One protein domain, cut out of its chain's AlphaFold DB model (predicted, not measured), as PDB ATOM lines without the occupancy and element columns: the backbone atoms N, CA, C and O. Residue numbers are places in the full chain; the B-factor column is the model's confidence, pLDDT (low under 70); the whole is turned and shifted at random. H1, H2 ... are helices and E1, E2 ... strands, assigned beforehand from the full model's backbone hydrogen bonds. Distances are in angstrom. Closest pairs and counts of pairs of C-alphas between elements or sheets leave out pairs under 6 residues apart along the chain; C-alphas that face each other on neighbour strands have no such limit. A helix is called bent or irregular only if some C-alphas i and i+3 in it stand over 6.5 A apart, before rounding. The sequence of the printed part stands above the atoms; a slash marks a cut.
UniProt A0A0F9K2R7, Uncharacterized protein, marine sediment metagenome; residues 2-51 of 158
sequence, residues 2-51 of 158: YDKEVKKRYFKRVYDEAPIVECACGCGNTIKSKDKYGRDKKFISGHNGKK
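This is residues 2 to 51 of the 158 residues of an uncharacterized protein of marine sediment metagenome (UniProt A0A0F9K2R7). One long helix, H1, runs through a tight link into a small two-stranded hairpin, E1 and E2, and after the hairpin a long loop stretch folds back toward H1 as far as about Tyr 37, then turns again and runs out past the hairpin. H1 makes one end of the length, and the hairpin with the last residues makes the other. The printed part has 50 residues, with one named helix and two named strands in the order H1, E1, E2; the strands form one antiparallel sheet in the order E1 - E2. The class is mixed, helices and strands, but under half of the residues are in named elements. The whole is loose, with a radius of gyration of the C-alphas of 12.8 A and spans of 42 by 21 by 10 A.

H1 is the helix of residues 2 to 17, 23.0 A from first to last C-alpha; it begins at C-alpha 2 at (9.286, -23.228, 5.333) and ends at C-alpha 17 at (18.913, -8.690, 20.305). E1 is the strand of residues 20 to 22, 7.0 A long. E2 is the strand of residues 30 to 32, 7.2 A long, and it ends at C-alpha 32 at (23.765, -2.279, 16.277). Residues 33 to 51, 19 residues, hold no named element, and their C-alphas lie 3 to 22 A from the mean of all C-alphas.

H1 is not bent, and in its backbone every O i to N i+4 pair is within hydrogen-bond range. A tight link of 2 residues joins H1 to E1. E1 and E2 form a hairpin with a short link of 7 residues. The two strands are antiparallel neighbours, with 137 degrees between their directions. C-alphas 21 and 31 face each other at 5.5 A, and C-alphas 22 and 30 at 4.3 A. N 21 and O 31 are within hydrogen-bond range at 2.8 A, and so are N 31 and O 21 at 2.8 A. H1 and E2 have 1 pair of C-alphas within 8 A, those of Tyr 15 and Lys 32 at 7.4 A, while their centres are 19.5 A apart.

The outline is a rod, and the two C-alphas farthest apart are those of Tyr 2 and Lys 51, at 43.2 A. The printed part has no cut, and no link between named elements is long. The mean pLDDT of the printed part is 81.2; residue 2, residues 25 to 27 and residues 45 to 51 are under 70, where the model's confidence is low.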
ATOM      1  N   TYR A   2       9.086 -23.356   3.878       57.38
ATOM      2  CA  TYR A   2       9.286 -23.228   5.333       57.38
ATOM      3  C   TYR A   2      10.666 -22.675   5.777       57.38
ATOM      4  O   TYR A   2      10.744 -21.783   6.616       57.38
ATOM      5  N   ASP A   3      11.764 -23.103   5.143       72.44
ATOM      6  CA  ASP A   3      13.142 -22.730   5.525       72.44
ATOM      7  C   ASP A   3      13.479 -21.225   5.365       72.44
ATOM      8  O   ASP A   3      14.206 -20.641   6.170       72.44
ATOM      9  N   LYS A   4      12.905 -20.541   4.362       75.12
ATOM     10  CA  LYS A   4      13.173 -19.105   4.132       75.12
ATOM     11  C   LYS A   4      12.557 -18.223   5.216       75.12
ATOM     12  O   LYS A   4      13.148 -17.217   5.611       75.12
ATOM     13  N   GLU A   5      11.370 -18.588   5.689       80.88
ATOM     14  CA  GLU A   5      10.660 -17.828   6.713       80.88
ATOM     15  C   GLU A   5      11.313 -18.009   8.088       80.88
ATOM     16  O   GLU A   5      11.508 -17.031   8.813       80.88
ATOM     17  N   VAL A   6      11.755 -19.234   8.392       82.50
ATOM     18  CA  VAL A   6      12.547 -19.557   9.586       82.50
ATOM     19  C   VAL A   6      13.854 -18.760   9.604       82.50
ATOM     20  O   VAL A   6      14.137 -18.078  10.588       82.50
ATOM     21  N   LYS A   7      14.601 -18.731   8.490       82.25
ATOM     22  CA  LYS A   7      15.826 -17.916   8.361       82.25
ATOM     23  C   LYS A   7      15.567 -16.423   8.556       82.25
ATOM     24  O   LYS A   7      16.334 -15.748   9.239       82.25
ATOM     25  N   LYS A   8      14.469 -15.894   8.008       84.12
ATOM     26  CA  LYS A   8      14.096 -14.481   8.181       84.12
ATOM     27  C   LYS A   8      13.778 -14.150   9.643       84.12
ATOM     28  O   LYS A   8      14.221 -13.115  10.135       84.12
ATOM     29  N   ARG A   9      13.039 -15.022  10.342       86.50
ATOM     30  CA  ARG A   9      12.734 -14.868  11.777       86.50
ATOM     31  C   ARG A   9      13.999 -14.953  12.631       86.50
ATOM     32  O   ARG A   9      14.165 -14.137  13.532       86.50
ATOM     33  N   TYR A  10      14.901 -15.876  12.298       89.69
ATOM     34  CA  TYR A  10      16.204 -16.013  12.945       89.69
ATOM     35  C   TYR A  10      17.037 -14.728  12.828       89.69
ATOM     36  O   TYR A  10      17.388 -14.140  13.846       89.69
ATOM     37  N   PHE A  11      17.280 -14.219  11.613       89.69
ATOM     38  CA  PHE A  11      18.086 -13.003  11.438       89.69
ATOM     39  C   PHE A  11      17.423 -11.746  12.001       89.69
ATOM     40  O   PHE A  11      18.124 -10.854  12.477       89.69
ATOM     41  N   LYS A  12      16.085 -11.682  11.999       90.12
ATOM     42  CA  LYS A  12      15.353 -10.612  12.683       90.12
ATOM     43  C   LYS A  12      15.640 -10.632  14.185       90.12
ATOM     44  O   LYS A  12      16.026  -9.603  14.721       90.12
ATOM     45  N   ARG A  13      15.541 -11.799  14.832       91.12
ATOM     46  CA  ARG A  13      15.864 -11.960  16.258       91.12
ATOM     47  C   ARG A  13      17.313 -11.571  16.559       91.12
ATOM     48  O   ARG A  13      17.543 -10.757  17.442       91.12
ATOM     49  N   VAL A  14      18.262 -12.066  15.760       91.00
ATOM     50  CA  VAL A  14      19.693 -11.728  15.888       91.00
ATOM     51  C   VAL A  14      19.933 -10.219  15.786       91.00
ATOM     52  O   VAL A  14      20.729  -9.674  16.543       91.00
ATOM     53  N   TYR A  15      19.261  -9.526  14.864       91.81
ATOM     54  CA  TYR A  15      19.361  -8.071  14.752       91.81
ATOM     55  C   TYR A  15      18.693  -7.355  15.929       91.81
ATOM     56  O   TYR A  15      19.228  -6.367  16.430       91.81
ATOM     57  N   ASP A  16      17.528  -7.821  16.371       91.81
ATOM     58  CA  ASP A  16      16.761  -7.197  17.448       91.81
ATOM     59  C   ASP A  16      17.511  -7.270  18.788       91.81
ATOM     60  O   ASP A  16      17.634  -6.239  19.450       91.81
ATOM     61  N   GLU A  17      18.123  -8.418  19.091       94.00
ATOM     62  CA  GLU A  17      18.913  -8.690  20.305       94.00
ATOM     63  C   GLU A  17      20.361  -8.164  20.247       94.00
ATOM     64  O   GLU A  17      21.055  -8.142  21.263       94.00
ATOM     65  N   ALA A  18      20.849  -7.733  19.079       93.44
ATOM     66  CA  ALA A  18      22.222  -7.256  18.942       93.44
ATOM     67  C   ALA A  18      22.477  -5.989  19.785       93.44
ATOM     68  O   ALA A  18      21.740  -5.004  19.639       93.44
ATOM     69  N   PRO A  19      23.557  -5.953  20.596       94.56
ATOM     70  CA  PRO A  19      23.868  -4.795  21.421       94.56
ATOM     71  C   PRO A  19      24.179  -3.572  20.563       94.56
ATOM     72  O   PRO A  19      24.734  -3.677  19.457       94.56
ATOM     73  N   ILE A  20      23.832  -2.410  21.111       94.25
ATOM     74  CA  ILE A  20      24.225  -1.117  20.572       94.25
ATOM     75  C   ILE A  20      25.677  -0.867  20.986       94.25
ATOM     76  O   ILE A  20      26.004  -0.873  22.168       94.25
ATOM     77  N   VAL A  21      26.541  -0.669  20.000       90.88
ATOM     78  CA  VAL A  21      27.966  -0.381  20.157       90.88
ATOM     79  C   VAL A  21      28.285   0.959  19.506       90.88
ATOM     80  O   VAL A  21      27.612   1.389  18.567       90.88
ATOM     81  N   GLU A  22      29.326   1.633  19.976       84.44
ATOM     82  CA  GLU A  22      29.811   2.838  19.310       84.44
ATOM     83  C   GLU A  22      30.462   2.510  17.962       84.44
ATOM     84  O   GLU A  22      31.065   1.454  17.753       84.44
ATOM     85  N   CYS A  23      30.344   3.436  17.013       81.56
ATOM     86  CA  CYS A  23      30.985   3.319  15.720       81.56
ATOM     87  C   CYS A  23      32.505   3.340  15.907       81.56
ATOM     88  O   CYS A  23      33.078   4.351  16.318       81.56
ATOM     89  N   ALA A  24      33.174   2.271  15.469       75.25
ATOM     90  CA  ALA A  24      34.618   2.083  15.628       75.25
ATOM     91  C   ALA A  24      35.492   3.133  14.904       75.25
ATOM     92  O   ALA A  24      36.716   3.071  14.952       75.25
ATOM     93  N   CYS A  25      34.897   4.105  14.201       65.50
ATOM     94  CA  CYS A  25      35.631   5.207  13.591       65.50
ATOM     95  C   CYS A  25      35.917   6.379  14.550       65.50
ATOM     96  O   CYS A  25      36.623   7.301  14.130       65.50
ATOM     97  N   GLY A  26      35.358   6.371  15.769       68.31
ATOM     98  CA  GLY A  26      35.536   7.426  16.772       68.31
ATOM     99  C   GLY A  26      34.650   8.664  16.576       68.31
ATOM    100  O   GLY A  26      34.962   9.721  17.108       68.31
ATOM    101  N   CYS A  27      33.566   8.578  15.795       66.38
ATOM    102  CA  CYS A  27      32.666   9.718  15.555       66.38
ATOM    103  C   CYS A  27      31.576   9.912  16.625       66.38
ATOM    104  O   CYS A  27      30.721  10.769  16.440       66.38
ATOM    105  N   GLY A  28      31.540   9.079  17.671       73.50
ATOM    106  CA  GLY A  28      30.523   9.131  18.732       73.50
ATOM    107  C   GLY A  28      29.116   8.653  18.338       73.50
ATOM    108  O   GLY A  28      28.207   8.708  19.154       73.50
ATOM    109  N   ASN A  29      28.903   8.167  17.108       79.56
ATOM    110  CA  ASN A  29      27.606   7.611  16.694       79.56
ATOM    111  C   ASN A  29      27.472   6.154  17.142       79.56
ATOM    112  O   ASN A  29      28.427   5.390  17.011       79.56
ATOM    113  N   THR A  30      26.280   5.729  17.555       90.25
ATOM    114  CA  THR A  30      26.002   4.348  17.976       90.25
ATOM    115  C   THR A  30      25.305   3.524  16.888       90.25
ATOM    116  O   THR A  30      24.475   4.037  16.136       90.25
ATOM    117  N   ILE A  31      25.608   2.229  16.807       91.06
ATOM    118  CA  ILE A  31      25.030   1.272  15.852       91.06
ATOM    119  C   ILE A  31      24.729  -0.061  16.518       91.06
ATOM    120  O   ILE A  31      25.370  -0.429  17.491       91.06
ATOM    121  N   LYS A  32      23.827  -0.855  15.937       93.62
ATOM    122  CA  LYS A  32      23.765  -2.279  16.277       93.62
ATOM    123  C   LYS A  32      25.015  -3.003  15.783       93.62
ATOM    124  O   LYS A  32      25.431  -2.799  14.640       93.62
ATOM    125  N   SER A  33      25.564  -3.865  16.634       91.88
ATOM    126  CA  SER A  33      26.743  -4.701  16.348       91.88
ATOM    127  C   SER A  33      26.521  -5.730  15.235       91.88
ATOM    128  O   SER A  33      27.491  -6.232  14.667       91.88
ATOM    129  N   LYS A  34      25.262  -6.025  14.884       91.81
ATOM    130  CA  LYS A  34      24.875  -6.904  13.773       91.81
ATOM    131  C   LYS A  34      23.999  -6.162  12.765       91.81
ATOM    132  O   LYS A  34      23.235  -5.265  13.125       91.81
ATOM    133  N   ASP A  35      24.089  -6.537  11.492       88.44
ATOM    134  CA  ASP A  35      23.162  -6.091  10.450       88.44
ATOM    135  C   ASP A  35      21.911  -6.988  10.348       88.44
ATOM    136  O   ASP A  35      21.784  -8.004  11.030       88.44
ATOM    137  N   LYS A  36      20.967  -6.621   9.471       87.06
ATOM    138  CA  LYS A  36      19.709  -7.363   9.250       87.06
ATOM    139  C   LYS A  36      19.885  -8.783   8.684       87.06
ATOM    140  O   LYS A  36      18.900  -9.500   8.541       87.06
ATOM    141  N   TYR A  37      21.108  -9.160   8.317       87.38
ATOM    142  CA  TYR A  37      21.488 -10.488   7.837       87.38
ATOM    143  C   TYR A  37      22.397 -11.215   8.845       87.38
ATOM    144  O   TYR A  37      23.008 -12.221   8.497       87.38
ATOM    145  N   GLY A  38      22.516 -10.705  10.078       83.69
ATOM    146  CA  GLY A  38      23.319 -11.305  11.147       83.69
ATOM    147  C   GLY A  38      24.834 -11.135  11.000       83.69
ATOM    148  O   GLY A  38      25.585 -11.782  11.731       83.69
ATOM    149  N   ARG A  39      25.309 -10.284  10.082       84.75
ATOM    150  CA  ARG A  39      26.744 -10.022   9.887       84.75
ATOM    151  C   ARG A  39      27.228  -8.954  10.852       84.75
ATOM    152  O   ARG A  39      26.487  -8.022  11.159       84.75
ATOM    153  N   ASP A  40      28.482  -9.056  11.276       88.62
ATOM    154  CA  ASP A  40      29.086  -8.053  12.151       88.62
ATOM    155  C   ASP A  40      29.147  -6.684  11.478       88.62
ATOM    156  O   ASP A  40      29.586  -6.534  10.334       88.62
ATOM    157  N   LYS A  41      28.733  -5.663  12.225       85.75
ATOM    158  CA  LYS A  41      28.718  -4.272  11.799       85.75
ATOM    159  C   LYS A  41      29.498  -3.433  12.805       85.75
ATOM    160  O   LYS A  41      29.057  -3.206  13.925       85.75
ATOM    161  N   LYS A  42      30.670  -2.961  12.377       81.81
ATOM    162  CA  LYS A  42      31.589  -2.151  13.201       81.81
ATOM    163  C   LYS A  42      31.489  -0.651  12.924       81.81
ATOM    164  O   LYS A  42      31.871   0.169  13.757       81.81
ATOM    165  N   PHE A  43      30.963  -0.279  11.760       81.88
ATOM    166  CA  PHE A  43      30.848   1.110  11.342       81.88
ATOM    167  C   PHE A  43      29.437   1.438  10.841       81.88
ATOM    168  O   PHE A  43      28.706   0.565  10.360       81.88
ATOM    169  N   ILE A  44      29.038   2.711  10.936       79.19
ATOM    170  CA  ILE A  44      27.845   3.194  10.231       79.19
ATOM    171  C   ILE A  44      28.027   3.036   8.711       79.19
ATOM    172  O   ILE A  44      29.146   2.940   8.199       79.19
ATOM    173  N   SER A  45      26.915   2.990   7.975       69.50
ATOM    174  CA  SER A  45      26.964   2.940   6.509       69.50
ATOM    175  C   SER A  45      27.762   4.137   5.976       69.50
ATOM    176  O   SER A  45      27.553   5.255   6.433       69.50
ATOM    177  N   GLY A  46      28.705   3.902   5.059       66.25
ATOM    178  CA  GLY A  46      29.628   4.928   4.550       66.25
ATOM    179  C   GLY A  46      30.940   5.084   5.336       66.25
ATOM    180  O   GLY A  46      31.845   5.763   4.864       66.25
ATOM    181  N   HIS A  47      31.093   4.424   6.489       67.00
ATOM    182  CA  HIS A  47      32.338   4.423   7.274       67.00
ATOM    183  C   HIS A  47      33.167   3.130   7.117       67.00
ATOM    184  O   HIS A  47      34.264   3.040   7.664       67.00
ATOM    185  N   ASN A  48      32.693   2.157   6.328       60.44
ATOM    186  CA  ASN A  48      33.355   0.868   6.045       60.44
ATOM    187  C   ASN A  48      34.601   0.977   5.126       60.44
ATOM    188  O   ASN A  48      34.877   0.078   4.339       60.44
ATOM    189  N   GLY A  49      35.353   2.078   5.187       61.19
ATOM    190  CA  GLY A  49      36.466   2.339   4.272       61.19
ATOM    191  C   GLY A  49      37.211   3.633   4.575       61.19
ATOM    192  O   GLY A  49      37.272   4.532   3.735       61.19
ATOM    193  N   LYS A  50      37.786   3.767   5.775       54.34
ATOM    194  CA  LYS A  50      38.704   4.882   6.033       54.34
ATOM    195  C   LYS A  50      39.994   4.679   5.226       54.34
ATOM    196  O   LYS A  50      40.841   3.882   5.599       54.34
ATOM    197  N   LYS A  51      40.147   5.434   4.130       55.31
ATOM    198  CA  LYS A  51      41.409   5.550   3.370       55.31
ATOM    199  C   LYS A  51      42.529   6.232   4.175       55.31
ATOM    200  O   LYS A  51      43.691   6.085   3.826       55.31
TER     201      LYS A  51